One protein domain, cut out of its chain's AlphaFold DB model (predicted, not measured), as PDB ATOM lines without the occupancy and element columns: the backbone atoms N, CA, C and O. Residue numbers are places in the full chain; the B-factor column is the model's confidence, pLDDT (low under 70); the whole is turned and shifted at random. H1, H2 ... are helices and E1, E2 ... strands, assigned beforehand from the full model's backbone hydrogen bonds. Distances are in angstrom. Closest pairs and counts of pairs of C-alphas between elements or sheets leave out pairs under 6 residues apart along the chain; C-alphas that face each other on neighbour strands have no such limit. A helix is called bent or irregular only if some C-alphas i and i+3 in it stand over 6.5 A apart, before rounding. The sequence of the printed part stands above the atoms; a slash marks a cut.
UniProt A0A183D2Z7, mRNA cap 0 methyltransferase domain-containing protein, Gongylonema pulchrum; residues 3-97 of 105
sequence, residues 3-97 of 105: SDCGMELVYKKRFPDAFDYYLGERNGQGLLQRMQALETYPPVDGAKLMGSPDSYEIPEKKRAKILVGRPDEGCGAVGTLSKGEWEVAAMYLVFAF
ATOM      1  N   SER A   3     -17.637  14.121  -3.153       86.75
ATOM      2  CA  SER A   3     -18.118  15.462  -3.512       86.75
ATOM      3  C   SER A   3     -17.185  16.201  -4.471       86.75
ATOM      4  O   SER A   3     -17.657  16.861  -5.398       86.75
ATOM      5  N   ASP A   4     -15.879  16.052  -4.258       90.69
ATOM      6  CA  ASP A   4     -14.811  16.766  -4.961       90.69
ATOM      7  C   ASP A   4     -14.532  16.103  -6.315       90.69
ATOM      8  O   ASP A   4     -14.113  16.751  -7.267       90.69
ATOM      9  N   CYS A   5     -14.876  14.818  -6.439       90.69
ATOM     10  CA  CYS A   5     -14.913  14.078  -7.700       90.69
ATOM     11  C   CYS A   5     -16.198  14.345  -8.509       90.69
ATOM     12  O   CYS A   5     -16.496  13.612  -9.453       90.69
ATOM     13  N   GLY A   6     -17.001  15.343  -8.125       92.94
ATOM     14  CA  GLY A   6     -18.246  15.678  -8.814       92.94
ATOM     15  C   GLY A   6     -19.361  14.645  -8.624       92.94
ATOM     16  O   GLY A   6     -20.244  14.552  -9.472       92.94
ATOM     17  N   MET A   7     -19.349  13.867  -7.538       94.56
ATOM     18  CA  MET A   7     -20.442  12.954  -7.185       94.56
ATOM     19  C   MET A   7     -21.357  13.574  -6.121       94.56
ATOM     20  O   MET A   7     -20.916  14.332  -5.258       94.56
ATOM     21  N   GLU A   8     -22.641  13.232  -6.161       94.56
ATOM     22  CA  GLU A   8     -23.626  13.562  -5.127       94.56
ATOM     23  C   GLU A   8     -24.245  12.284  -4.550       94.56
ATOM     24  O   GLU A   8     -24.501  11.325  -5.282       94.56
ATOM     25  N   LEU A   9     -24.451  12.251  -3.231       94.81
ATOM     26  CA  LEU A   9     -25.113  11.133  -2.562       94.81
ATOM     27  C   LEU A   9     -26.610  11.189  -2.881       94.81
ATOM     28  O   LEU A   9     -27.275  12.165  -2.548       94.81
ATOM     29  N   VAL A  10     -27.137  10.138  -3.501       94.75
ATOM     30  CA  VAL A  10     -28.559  10.034  -3.871       94.75
ATOM     31  C   VAL A  10     -29.343   9.252  -2.827       94.75
ATOM     32  O   VAL A  10     -30.518   9.511  -2.590       94.75
ATOM     33  N   TYR A  11     -28.699   8.262  -2.216       93.44
ATOM     34  CA  TYR A  11     -29.369   7.299  -1.360       93.44
ATOM     35  C   TYR A  11     -28.382   6.736  -0.346       93.44
ATOM     36  O   TYR A  11     -27.248   6.418  -0.699       93.44
ATOM     37  N   LYS A  12     -28.821   6.604   0.905       95.69
ATOM     38  CA  LYS A  12     -28.120   5.897   1.979       95.69
ATOM     39  C   LYS A  12     -29.167   5.309   2.922       95.69
ATOM     40  O   LYS A  12     -29.949   6.065   3.494       95.69
ATOM     41  N   LYS A  13     -29.186   3.990   3.091       95.69
ATOM     42  CA  LYS A  13     -30.077   3.281   4.023       95.69
ATOM     43  C   LYS A  13     -29.326   2.152   4.709       95.69
ATOM     44  O   LYS A  13     -28.431   1.565   4.105       95.69
ATOM     45  N   ARG A  14     -29.683   1.834   5.955       97.25
ATOM     46  CA  ARG A  14     -29.201   0.595   6.581       97.25
ATOM     47  C   ARG A  14     -29.803  -0.597   5.842       97.25
ATOM     48  O   ARG A  14     -30.852  -0.460   5.216       97.25
ATOM     49  N   PHE A  15     -29.150  -1.753   5.913       96.19
ATOM     50  CA  PHE A  15     -29.635  -2.945   5.225       96.19
ATOM     51  C   PHE A  15     -31.089  -3.317   5.579       96.19
ATOM     52  O   PHE A  15     -31.843  -3.541   4.637       96.19
ATOM     53  N   PRO A  16     -31.547  -3.289   6.853       95.19
ATOM     54  CA  PRO A  16     -32.945  -3.593   7.180       95.19
ATOM     55  C   PRO A  16     -33.935  -2.650   6.482       95.19
ATOM     56  O   PRO A  16     -34.887  -3.102   5.853       95.19
ATOM     57  N   ASP A  17     -33.647  -1.345   6.493       95.00
ATOM     58  CA  ASP A  17     -34.502  -0.339   5.852       95.00
ATOM     59  C   ASP A  17     -34.524  -0.497   4.323       95.00
ATOM     60  O   ASP A  17     -35.525  -0.210   3.665       95.00
ATOM     61  N   ALA A  18     -33.395  -0.904   3.735       93.88
ATOM     62  CA  ALA A  18     -33.296  -1.181   2.307       93.88
ATOM     63  C   ALA A  18     -34.050  -2.465   1.938       93.88
ATOM     64  O   ALA A  18     -34.764  -2.475   0.937       93.88
ATOM     65  N   PHE A  19     -33.924  -3.515   2.749       93.50
ATOM     66  CA  PHE A  19     -34.611  -4.787   2.552       93.50
ATOM     67  C   PHE A  19     -36.129  -4.592   2.529       93.50
ATOM     68  O   PHE A  19     -36.763  -4.973   1.548       93.50
ATOM     69  N   ASP A  20     -36.698  -3.915   3.532       91.94
ATOM     70  CA  ASP A  20     -38.142  -3.654   3.598       91.94
ATOM     71  C   ASP A  20     -38.633  -2.813   2.413       91.94
ATOM     72  O   ASP A  20     -39.675  -3.106   1.822       91.94
ATOM     73  N   TYR A  21     -37.859  -1.795   2.016       91.62
ATOM     74  CA  TYR A  21     -38.177  -0.962   0.858       91.62
ATOM     75  C   TYR A  21     -38.223  -1.775  -0.444       91.62
ATOM     76  O   TYR A  21     -39.180  -1.665  -1.208       91.62
ATOM     77  N   TYR A  22     -37.209  -2.607  -0.702       91.00
ATOM     78  CA  TYR A  22     -37.133  -3.385  -1.940       91.00
ATOM     79  C   TYR A  22     -38.035  -4.617  -1.941       91.00
ATOM     80  O   TYR A  22     -38.411  -5.074  -3.016       91.00
ATOM     81  N   LEU A  23     -38.427  -5.133  -0.775       90.69
ATOM     82  CA  LEU A  23     -39.357  -6.255  -0.681       90.69
ATOM     83  C   LEU A  23     -40.710  -5.927  -1.334       90.69
ATOM     84  O   LEU A  23     -41.283  -6.785  -2.008       90.69
ATOM     85  N   GLY A  24     -41.189  -4.688  -1.164       86.31
ATOM     86  CA  GLY A  24     -42.448  -4.196  -1.735       86.31
ATOM     87  C   GLY A  24     -42.355  -3.662  -3.170       86.31
ATOM     88  O   GLY A  24     -43.385  -3.420  -3.795       86.31
ATOM     89  N   GLU A  25     -41.150  -3.492  -3.714       87.88
ATOM     90  CA  GLU A  25     -40.918  -2.872  -5.024       87.88
ATOM     91  C   GLU A  25     -40.649  -3.938  -6.104       87.88
ATOM     92  O   GLU A  25     -39.950  -4.917  -5.856       87.88
ATOM     93  N   ARG A  26     -41.165  -3.749  -7.332       72.06
ATOM     94  CA  ARG A  26     -40.775  -4.499  -8.558       72.06
ATOM     95  C   ARG A  26     -40.586  -6.022  -8.389       72.06
ATOM     96  O   ARG A  26     -39.649  -6.596  -8.940       72.06
ATOM     97  N   ASN A  27     -41.495  -6.687  -7.676       85.38
ATOM     98  CA  ASN A  27     -41.460  -8.131  -7.389       85.38
ATOM     99  C   ASN A  27     -40.307  -8.598  -6.476       85.38
ATOM    100  O   ASN A  27     -39.872  -9.746  -6.593       85.38
ATOM    101  N   GLY A  28     -39.832  -7.761  -5.546       90.38
ATOM    102  CA  GLY A  28     -38.755  -8.107  -4.610       90.38
ATOM    103  C   GLY A  28     -38.985  -9.425  -3.864       90.38
ATOM    104  O   GLY A  28     -38.091 -10.269  -3.811       90.38
ATOM    105  N   GLN A  29     -40.211  -9.668  -3.393       89.62
ATOM    106  CA  GLN A  29     -40.576 -10.944  -2.771       89.62
ATOM    107  C   GLN A  29     -40.388 -12.149  -3.712       89.62
ATOM    108  O   GLN A  29     -39.819 -13.164  -3.313       89.62
ATOM    109  N   GLY A  30     -40.832 -12.040  -4.968       91.94
ATOM    110  CA  GLY A  30     -40.699 -13.119  -5.949       91.94
ATOM    111  C   GLY A  30     -39.243 -13.389  -6.331       91.94
ATOM    112  O   GLY A  30     -38.862 -14.539  -6.544       91.94
ATOM    113  N   LEU A  31     -38.407 -12.348  -6.380       93.81
ATOM    114  CA  LEU A  31     -36.972 -12.502  -6.606       93.81
ATOM    115  C   LEU A  31     -36.287 -13.216  -5.433       93.81
ATOM    116  O   LEU A  31     -35.552 -14.173  -5.668       93.81
ATOM    117  N   LEU A  32     -36.565 -12.809  -4.188       93.38
ATOM    118  CA  LEU A  32     -36.003 -13.453  -2.991       93.38
ATOM    119  C   LEU A  32     -36.345 -14.944  -2.924       93.38
ATOM    120  O   LEU A  32     -35.481 -15.752  -2.590       93.38
ATOM    121  N   GLN A  33     -37.576 -15.312  -3.295       90.44
ATOM    122  CA  GLN A  33     -37.988 -16.714  -3.385       90.44
ATOM    123  C   GLN A  33     -37.169 -17.488  -4.426       90.44
ATOM    124  O   GLN A  33     -36.663 -18.566  -4.126       90.44
ATOM    125  N   ARG A  34     -36.983 -16.936  -5.635       93.94
ATOM    126  CA  ARG A  34     -36.199 -17.590  -6.703       93.94
ATOM    127  C   ARG A  34     -34.722 -17.728  -6.358       93.94
ATOM    128  O   ARG A  34     -34.097 -18.698  -6.761       93.94
ATOM    129  N   MET A  35     -34.175 -16.756  -5.633       95.25
ATOM    130  CA  MET A  35     -32.791 -16.787  -5.166       95.25
ATOM    131  C   MET A  35     -32.578 -17.740  -3.989       95.25
ATOM    132  O   MET A  35     -31.430 -17.944  -3.612       95.25
ATOM    133  N   GLN A  36     -33.651 -18.276  -3.390       92.62
ATOM    134  CA  GLN A  36     -33.584 -19.009  -2.122       92.62
ATOM    135  C   GLN A  36     -32.844 -18.195  -1.048       92.62
ATOM    136  O   GLN A  36     -32.045 -18.712  -0.276       92.62
ATOM    137  N   ALA A  37     -33.097 -16.882  -1.025       93.25
ATOM    138  CA  ALA A  37     -32.363 -15.940  -0.182       93.25
ATOM    139  C   ALA A  37     -32.729 -16.030   1.311       93.25
ATOM    140  O   ALA A  37     -32.090 -15.379   2.132       93.25
ATOM    141  N   LEU A  38     -33.783 -16.778   1.648       94.31
ATOM    142  CA  LEU A  38     -34.298 -16.972   2.998       94.31
ATOM    143  C   LEU A  38     -34.577 -18.458   3.224       94.31
ATOM    144  O   LEU A  38     -35.026 -19.158   2.315       94.31
ATOM    145  N   GLU A  39     -34.396 -18.907   4.457       93.94
ATOM    146  CA  GLU A  39     -34.815 -20.230   4.903       93.94
ATOM    147  C   GLU A  39     -36.325 -20.262   5.143       93.94
ATOM    148  O   GLU A  39     -36.929 -19.256   5.521       93.94
ATOM    149  N   THR A  40     -36.947 -21.428   4.975       93.38
ATOM    150  CA  THR A  40     -38.361 -21.614   5.326       93.38
ATOM    151  C   THR A  40     -38.482 -22.068   6.777       93.38
ATOM    152  O   THR A  40     -37.907 -23.087   7.154       93.38
ATOM    153  N   TYR A  41     -39.255 -21.332   7.580       93.94
ATOM    154  CA  TYR A  41     -39.565 -21.670   8.968       93.94
ATOM    155  C   TYR A  41     -41.079 -21.874   9.180       93.94
ATOM    156  O   TYR A  41     -41.866 -21.004   8.797       93.94
ATOM    157  N   PRO A  42     -41.524 -22.955   9.848       92.75
ATOM    158  CA  PRO A  42     -40.717 -24.089  10.295       92.75
ATOM    159  C   PRO A  42     -40.133 -24.861   9.097       92.75
ATOM    160  O   PRO A  42     -40.669 -24.755   7.991       92.75
ATOM    161  N   PRO A  43     -39.041 -25.614   9.302       91.75
ATOM    162  CA  PRO A  43     -38.445 -26.409   8.242       91.75
ATOM    163  C   PRO A  43     -39.445 -27.459   7.755       91.75
ATOM    164  O   PRO A  43     -40.130 -28.104   8.551       91.75
ATOM    165  N   VAL A  44     -39.519 -27.625   6.438       87.69
ATOM    166  CA  VAL A  44     -40.366 -28.622   5.771       87.69
ATOM    167  C   VAL A  44     -39.514 -29.808   5.334       87.69
ATOM    168  O   VAL A  44     -38.317 -29.649   5.102       87.69
ATOM    169  N   ASP A  45     -40.109 -30.999   5.257       85.88
ATOM    170  CA  ASP A  45     -39.469 -32.217   4.731       85.88
ATOM    171  C   ASP A  45     -38.102 -32.560   5.361       85.88
ATOM    172  O   ASP A  45     -37.209 -33.104   4.716       85.88
ATOM    173  N   GLY A  46     -37.922 -32.225   6.644       81.44
ATOM    174  CA  GLY A  46     -36.674 -32.477   7.370       81.44
ATOM    175  C   GLY A  46     -35.513 -31.555   6.982       81.44
ATOM    176  O   GLY A  46     -34.367 -31.858   7.317       81.44
ATOM    177  N   ALA A  47     -35.783 -30.436   6.298       88.50
ATOM    178  CA  ALA A  47     -34.773 -29.436   5.976       88.50
ATOM    179  C   ALA A  47     -34.034 -28.962   7.238       88.50
ATOM    180  O   ALA A  47     -34.631 -28.679   8.279       88.50
ATOM    181  N   LYS A  48     -32.708 -28.859   7.140       91.56
ATOM    182  CA  LYS A  48     -31.871 -28.372   8.234       91.56
ATOM    183  C   LYS A  48     -31.831 -26.844   8.206       91.56
ATOM    184  O   LYS A  48     -31.416 -26.268   7.207       91.56
ATOM    185  N   LEU A  49     -32.218 -26.224   9.316       93.62
ATOM    186  CA  LEU A  49     -32.012 -24.797   9.563       93.62
ATOM    187  C   LEU A  49     -30.535 -24.509   9.871       93.62
ATOM    188  O   LEU A  49     -29.854 -25.333  10.491       93.62
ATOM    189  N   MET A  50     -30.046 -23.344   9.456       92.31
ATOM    190  CA  MET A  50     -28.657 -22.927   9.654       92.31
ATOM    191  C   MET A  50     -28.373 -22.491  11.097       92.31
ATOM    192  O   MET A  50     -27.274 -22.722  11.605       92.31
ATOM    193  N   GLY A  51     -29.353 -21.893  11.773       92.06
ATOM    194  CA  GLY A  51     -29.251 -21.449  13.162       92.06
ATOM    195  C   GLY A  51     -29.630 -22.515  14.197       92.06
ATOM    196  O   GLY A  51     -30.238 -23.541  13.893       92.06
ATOM    197  N   SER A  52     -29.319 -22.234  15.464       93.38
ATOM    198  CA  SER A  52     -29.865 -22.984  16.604       93.38
ATOM    199  C   SER A  52     -31.369 -22.707  16.781       93.38
ATOM    200  O   SER A  52     -31.833 -21.655  16.341       93.38
ATOM    201  N   PRO A  53     -32.136 -23.577  17.466       90.38
ATOM    202  CA  PRO A  53     -33.568 -23.358  17.709       90.38
ATOM    203  C   PRO A  53     -33.904 -21.972  18.288       90.38
ATOM    204  O   PRO A  53     -34.805 -21.297  17.793       90.38
ATOM    205  N   ASP A  54     -33.103 -21.492  19.243       93.31
ATOM    206  CA  ASP A  54     -33.271 -20.180  19.889       93.31
ATOM    207  C   ASP A  54     -33.105 -19.000  18.911       93.31
ATOM    208  O   ASP A  54     -33.543 -17.877  19.163       93.31
ATOM    209  N   SER A  55     -32.490 -19.234  17.747       95.75
ATOM    210  CA  SER A  55     -32.303 -18.209  16.716       95.75
ATOM    211  C   SER A  55     -33.593 -17.865  15.959       95.75
ATOM    212  O   SER A  55     -33.572 -16.932  15.153       95.75
ATOM    213  N   TYR A  56     -34.700 -18.580  16.207       95.62
ATOM    214  CA  TYR A  56     -35.953 -18.485  15.445       95.62
ATOM    215  C   TYR A  56     -37.173 -18.031  16.273       95.62
ATOM    216  O   TYR A  56     -38.306 -18.085  15.792       95.62
ATOM    217  N   GLU A  57     -36.976 -17.475  17.474       95.44
ATOM    218  CA  GLU A  57     -38.080 -16.948  18.301       95.44
ATOM    219  C   GLU A  57     -38.933 -15.882  17.582       95.44
ATOM    220  O   GLU A  57     -40.149 -15.784  17.765       95.44
ATOM    221  N   ILE A  58     -38.298 -15.030  16.770       93.44
ATOM    222  CA  ILE A  58     -38.970 -13.949  16.032       93.44
ATOM    223  C   ILE A  58     -39.878 -14.507  14.921       93.44
ATOM    224  O   ILE A  58     -41.070 -14.163  14.915       93.44
ATOM    225  N   PRO A  59     -39.385 -15.344  13.981       93.88
ATOM    226  CA  PRO A  59     -40.247 -15.952  12.970       93.88
ATOM    227  C   PRO A  59     -41.328 -16.850  13.582       93.88
ATOM    228  O   PRO A  59     -42.445 -16.860  13.067       93.88
ATOM    229  N   GLU A  60     -41.074 -17.507  14.717       94.00
ATOM    230  CA  GLU A  60     -42.103 -18.252  15.450       94.00
ATOM    231  C   GLU A  60     -43.241 -17.351  15.945       94.00
ATOM    232  O   GLU A  60     -44.412 -17.611  15.649       94.00
ATOM    233  N   LYS A  61     -42.922 -16.238  16.620       92.56
ATOM    234  CA  LYS A  61     -43.931 -15.254  17.058       92.56
ATOM    235  C   LYS A  61     -44.706 -14.678  15.873       92.56
ATOM    236  O   LYS A  61     -45.912 -14.443  15.981       92.56
ATOM    237  N   LYS A  62     -44.040 -14.443  14.737       90.44
ATOM    238  CA  LYS A  62     -44.690 -13.965  13.506       90.44
ATOM    239  C   LYS A  62     -45.657 -15.009  12.949       90.44
ATOM    240  O   LYS A  62     -46.801 -14.669  12.656       90.44
ATOM    241  N   ARG A  63     -45.233 -16.270  12.867       90.56
ATOM    242  CA  ARG A  63     -46.076 -17.397  12.454       90.56
ATOM    243  C   ARG A  63     -47.299 -17.552  13.354       90.56
ATOM    244  O   ARG A  63     -48.406 -17.659  12.838       90.56
ATOM    245  N   ALA A  64     -47.123 -17.527  14.675       90.50
ATOM    246  CA  ALA A  64     -48.232 -17.650  15.622       90.50
ATOM    247  C   ALA A  64     -49.305 -16.572  15.382       90.50
ATOM    248  O   ALA A  64     -50.493 -16.878  15.346       90.50
ATOM    249  N   LYS A  65     -48.893 -15.323  15.119       89.19
ATOM    250  CA  LYS A  65     -49.816 -14.230  14.766       89.19
ATOM    251  C   LYS A  65     -50.559 -14.475  13.450       89.19
ATOM    252  O   LYS A  65     -51.746 -14.173  13.372       89.19
ATOM    253  N   ILE A  66     -49.880 -15.010  12.433       86.19
ATOM    254  CA  ILE A  66     -50.502 -15.340  11.139       86.19
ATOM    255  C   ILE A  66     -51.576 -16.414  11.327       86.19
ATOM    256  O   ILE A  66     -52.698 -16.230  10.865       86.19
ATOM    257  N   LEU A  67     -51.261 -17.486  12.059       86.19
ATOM    258  CA  LEU A  67     -52.185 -18.598  12.300       86.19
ATOM    259  C   LEU A  67     -53.433 -18.175  13.082       86.19
ATOM    260  O   LEU A  67     -54.525 -18.638  12.777       86.19
ATOM    261  N   VAL A  68     -53.292 -17.264  14.050       86.12
ATOM    262  CA  VAL A  68     -54.444 -16.700  14.774       86.12
ATOM    263  C   VAL A  68     -55.336 -15.869  13.846       86.12
ATOM    264  O   VAL A  68     -56.556 -15.910  13.971       86.12
ATOM    265  N   GLY A  69     -54.748 -15.108  12.919       81.56
ATOM    266  CA  GLY A  69     -55.502 -14.250  12.002       81.56
ATOM    267  C   GLY A  69     -56.112 -14.978  10.803       81.56
ATOM    268  O   GLY A  69     -57.024 -14.439  10.179       81.56
ATOM    269  N   ARG A  70     -55.599 -16.163  10.451       79.06
ATOM    270  CA  ARG A  70     -56.008 -16.945   9.273       79.06
ATOM    271  C   ARG A  70     -55.986 -18.450   9.570       79.06
ATOM    272  O   ARG A  70     -55.130 -19.160   9.046       79.06
ATOM    273  N   PRO A  71     -56.910 -18.947  10.408       67.00
ATOM    274  CA  PRO A  71     -56.914 -20.349  10.828       67.00
ATOM    275  C   PRO A  71     -57.125 -21.338   9.667       67.00
ATOM    276  O   PRO A  71     -56.634 -22.461   9.746       67.00
ATOM    277  N   ASP A  72     -57.783 -20.915   8.579       68.62
ATOM    278  CA  ASP A  72     -58.096 -21.767   7.419       68.62
ATOM    279  C   ASP A  72     -56.982 -21.812   6.348       68.62
ATOM    280  O   ASP A  72     -56.987 -22.683   5.476       68.62
ATOM    281  N   GLU A  73     -55.989 -20.911   6.399       62.19
ATOM    282  CA  GLU A  73     -54.828 -20.936   5.497       62.19
ATOM    283  C   GLU A  73     -53.741 -21.843   6.098       62.19
ATOM    284  O   GLU A  73     -52.857 -21.404   6.832       62.19
ATOM    285  N   GLY A  74     -53.813 -23.141   5.789       57.09
ATOM    286  CA  GLY A  74     -53.020 -24.216   6.404       57.09
ATOM    287  C   GLY A  74     -51.485 -24.146   6.300       57.09
ATOM    288  O   GLY A  74     -50.821 -25.082   6.737       57.09
ATOM    289  N   CYS A  75     -50.880 -23.077   5.772       64.94
ATOM    290  CA  CYS A  75     -49.424 -22.944   5.715       64.94
ATOM    291  C   CYS A  75     -48.948 -21.596   6.271       64.94
ATOM    292  O   CYS A  75     -48.669 -20.651   5.540       64.94
ATOM    293  N   GLY A  76     -48.794 -21.527   7.597       77.38
ATOM    294  CA  GLY A  76     -48.159 -20.405   8.303       77.38
ATOM    295  C   GLY A  76     -46.628 -20.367   8.174       77.38
ATOM    296  O   GLY A  76     -45.957 -19.944   9.115       77.38
ATOM    297  N   ALA A  77     -46.065 -20.875   7.075       88.31
ATOM    298  CA  ALA A  77     -44.625 -20.855   6.847       88.31
ATOM    299  C   ALA A  77     -44.144 -19.428   6.545       88.31
ATOM    300  O   ALA A  77     -44.812 -18.653   5.859       88.31
ATOM    301  N   VAL A  78     -42.972 -19.073   7.063       91.69
ATOM    302  CA  VAL A  78     -42.359 -17.757   6.881       91.69
ATOM    303  C   VAL A  78     -40.935 -17.907   6.362       91.69
ATOM    304  O   VAL A  78     -40.175 -18.737   6.849       91.69
ATOM    305  N   GLY A  79     -40.568 -17.080   5.382       92.75
ATOM    306  CA  GLY A  79     -39.173 -16.909   4.983       92.75
ATOM    307  C   GLY A  79     -38.418 -16.114   6.049       92.75
ATOM    308  O   GLY A  79     -38.907 -15.068   6.490       92.75
ATOM    309  N   THR A  80     -37.258 -16.595   6.484       95.00
ATOM    310  CA  THR A  80     -36.472 -15.956   7.543       95.00
ATOM    311  C   THR A  80     -34.967 -16.197   7.396       95.00
ATOM    312  O   THR A  80     -34.527 -16.937   6.522       95.00
ATOM    313  N   LEU A  81     -34.193 -15.522   8.241       96.19
ATOM    314  CA  LEU A  81     -32.786 -15.796   8.509       96.19
ATOM    315  C   LEU A  81     -32.667 -16.104  10.000       96.19
ATOM    316  O   LEU A  81     -33.472 -15.603  10.794       96.19
ATOM    317  N   SER A  82     -31.658 -16.875  10.393       96.50
ATOM    318  CA  SER A  82     -31.341 -17.006  11.813       96.50
ATOM    319  C   SER A  82     -31.012 -15.632  12.415       96.50
ATOM    320  O   SER A  82     -30.549 -14.715  11.727       96.50
ATOM    321  N   LYS A  83     -31.225 -15.473  13.726       96.00
ATOM    322  CA  LYS A  83     -30.895 -14.230  14.442       96.00
ATOM    323  C   LYS A  83     -29.469 -13.737  14.154       96.00
ATOM    324  O   LYS A  83     -29.291 -12.557  13.863       96.00
ATOM    325  N   GLY A  84     -28.476 -14.630  14.185       96.25
ATOM    326  CA  GLY A  84     -27.077 -14.276  13.923       96.25
ATOM    327  C   GLY A  84     -26.835 -13.795  12.489       96.25
ATOM    328  O   GLY A  84     -26.164 -12.786  12.283       96.25
ATOM    329  N   GLU A  85     -27.425 -14.456  11.491       96.12
ATOM    330  CA  GLU A  85     -27.332 -14.018  10.090       96.12
ATOM    331  C   GLU A  85     -27.978 -12.648   9.882       96.12
ATOM    332  O   GLU A  85     -27.413 -11.793   9.197       96.12
ATOM    333  N   TRP A  86     -29.135 -12.408  10.508       95.44
ATOM    334  CA  TRP A  86     -29.804 -11.113  10.441       95.44
ATOM    335  C   TRP A  86     -28.974 -10.001  11.087       95.44
ATOM    336  O   TRP A  86     -28.859  -8.912  10.525       95.44
ATOM    337  N   GLU A  87     -28.362 -10.264  12.244       96.00
ATOM    338  CA  GLU A  87     -27.483  -9.311  12.925       96.00
ATOM    339  C   GLU A  87     -26.273  -8.945  12.059       96.00
ATOM    340  O   GLU A  87     -25.972  -7.760  11.921       96.00
ATOM    341  N   VAL A  88     -25.637  -9.929  11.412       96.94
ATOM    342  CA  VAL A  88     -24.523  -9.697  10.478       96.94
ATOM    343  C   VAL A  88     -24.981  -8.901   9.256       96.94
ATOM    344  O   VAL A  88     -24.345  -7.908   8.902       96.94
ATOM    345  N   ALA A  89     -26.098  -9.274   8.628       95.50
ATOM    346  CA  ALA A  89     -26.642  -8.539   7.486       95.50
ATOM    347  C   ALA A  89     -26.971  -7.079   7.855       95.50
ATOM    348  O   ALA A  89     -26.673  -6.151   7.099       95.50
ATOM    349  N   ALA A  90     -27.511  -6.852   9.056       96.31
ATOM    350  CA  ALA A  90     -27.885  -5.533   9.558       96.31
ATOM    351  C   ALA A  90     -26.700  -4.605   9.890       96.31
ATOM    352  O   ALA A  90     -26.920  -3.405  10.114       96.31
ATOM    353  N   MET A  91     -25.461  -5.119   9.904       97.50
ATOM    354  CA  MET A  91     -24.245  -4.300  10.014       97.50
ATOM    355  C   MET A  91     -23.955  -3.515   8.728       97.50
ATOM    356  O   MET A  91     -23.281  -2.485   8.775       97.50
ATOM    357  N   TYR A  92     -24.474  -3.968   7.584       97.44
ATOM    358  CA  TYR A  92     -24.241  -3.330   6.293       97.44
ATOM    359  C   TYR A  92     -25.226  -2.185   6.018       97.44
ATOM    360  O   TYR A  92     -26.312  -2.071   6.595       97.44
ATOM    361  N   LEU A  93     -24.838  -1.308   5.091       97.19
ATOM    362  CA  LEU A  93     -25.685  -0.248   4.559       97.19
ATOM    363  C   LEU A  93     -25.567  -0.204   3.035       97.19
ATOM    364  O   LEU A  93     -24.544  -0.582   2.465       97.19
ATOM    365  N   VAL A  94     -26.616   0.278   2.382       96.56
ATOM    366  CA  VAL A  94     -26.676   0.467   0.934       96.56
ATOM    367  C   VAL A  94     -26.609   1.958   0.655       96.56
ATOM    368  O   VAL A  94     -27.317   2.750   1.283       96.56
ATOM    369  N   PHE A  95     -25.764   2.357  -0.289       95.94
ATOM    370  CA  PHE A  95     -25.661   3.741  -0.722       95.94
ATOM    371  C   PHE A  95     -25.485   3.833  -2.234       95.94
ATOM    372  O   PHE A  95     -24.928   2.939  -2.864       95.94
ATOM    373  N   ALA A  96     -25.954   4.933  -2.811       95.50
ATOM    374  CA  ALA A  96     -25.781   5.221  -4.224       95.50
ATOM    375  C   ALA A  96     -25.353   6.674  -4.405       95.50
ATOM    376  O   ALA A  96     -25.939   7.588  -3.818       95.50
ATOM    377  N   PHE A  97     -24.343   6.873  -5.245       95.62
ATOM    378  CA  PHE A  97     -23.905   8.183  -5.700       95.62
ATOM    379  C   PHE A  97     -24.226   8.345  -7.181       95.62
ATOM    380  O   PHE A  97     -24.219   7.379  -7.944       95.62
TER     381      PHE A  97
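AT A GLANCE: This is residues 3 to 97 of the 105 residues of the protein "mRNA cap 0 methyltransferase domain-containing protein" of Gongylonema pulchrum (UniProt A0A183D2Z7). A loose, rod-like structure has an antiparallel two-stranded ribbon, E1 and E4, at one end and a second, short strand pair, E2 and E3, with the long helix H3 packed on it toward the other. The chain passes from E1 through H1 and H2 to E2, and after H3 comes back from E3 through H4 to E4; residues 69 to 74 stick out freely. The printed part has 95 residues, with four named helices and four named strands in the order E1, H1, H2, E2, H3, E3, H4, E4, a mixed class of helices and strands. The radius of gyration of the C-alphas is 16.8 A, and the spans are 57 by 28 by 23 A.

HOW THE PARTS SIT: E1, residues 7 to 14, and E4, residues 93 to 97, are antiparallel at 163 degrees, with N 10 and O 96 2.8 A apart and N 94 and O 13 2.8 A apart, within hydrogen-bond range. E1 bends by 53 degrees at residue 10. H1, residues 15 to 23, comes closest to E4 at the C-alphas of Phe 15 and Leu 93, 4.8 A apart. H1 and H2, residues 28 to 34, are close but not clearly touching, about perpendicular at 89 degrees; their closest C-alphas, of Leu 23 and Gln 29, are 5.3 A apart. H4, residues 83 to 89, is close to H1 but not clearly touching, with the closest C-alphas, of Phe 15 and Ala 89, 6.7 A apart. H2 and H4 are apart. E2, residues 39 to 41, and E3, residues 78 to 80, are antiparallel at 134 degrees, with N 41 and O 78 2.8 A apart, within hydrogen-bond range. H3, residues 53 to 69, comes closest to E3 at the C-alphas of Pro 59 and Thr 80, 6.6 A apart. With residues 55 to 56 alone H3 only just touches H4, with 3 pairs of C-alphas within 8 A, the closest being those of Ser 55 and Lys 83, 4.8 A apart. Every O i to N i+4 pair is within hydrogen-bond range in H1, H2 and H4, and 10 of 13 are in H3.

IN THESE COORDINATES: E1 begins at C-alpha 7 (-20.442, 12.954, -7.185) and is 20.5 A long; E4 ends at C-alpha 97 (-23.905, 8.183, -5.700) and is 13.4 A long. H1 is 11.8 A long. H3 is 24.4 A long, from C-alpha 53 (-33.568, -23.358, 17.709), with a kink of 40 degrees near residue 60; it is irregular, C-alphas 55 and 58 being 7.9 A apart.

THE WHOLE: The C-alphas of Asp 4 and Asp 72, the two farthest apart, are 59.3 A apart. The printed part has no cut, and the link from E2 to H3, 11 residues, is long. The mean pLDDT of the printed part is 90.6, and residues 71 to 75 are under 70.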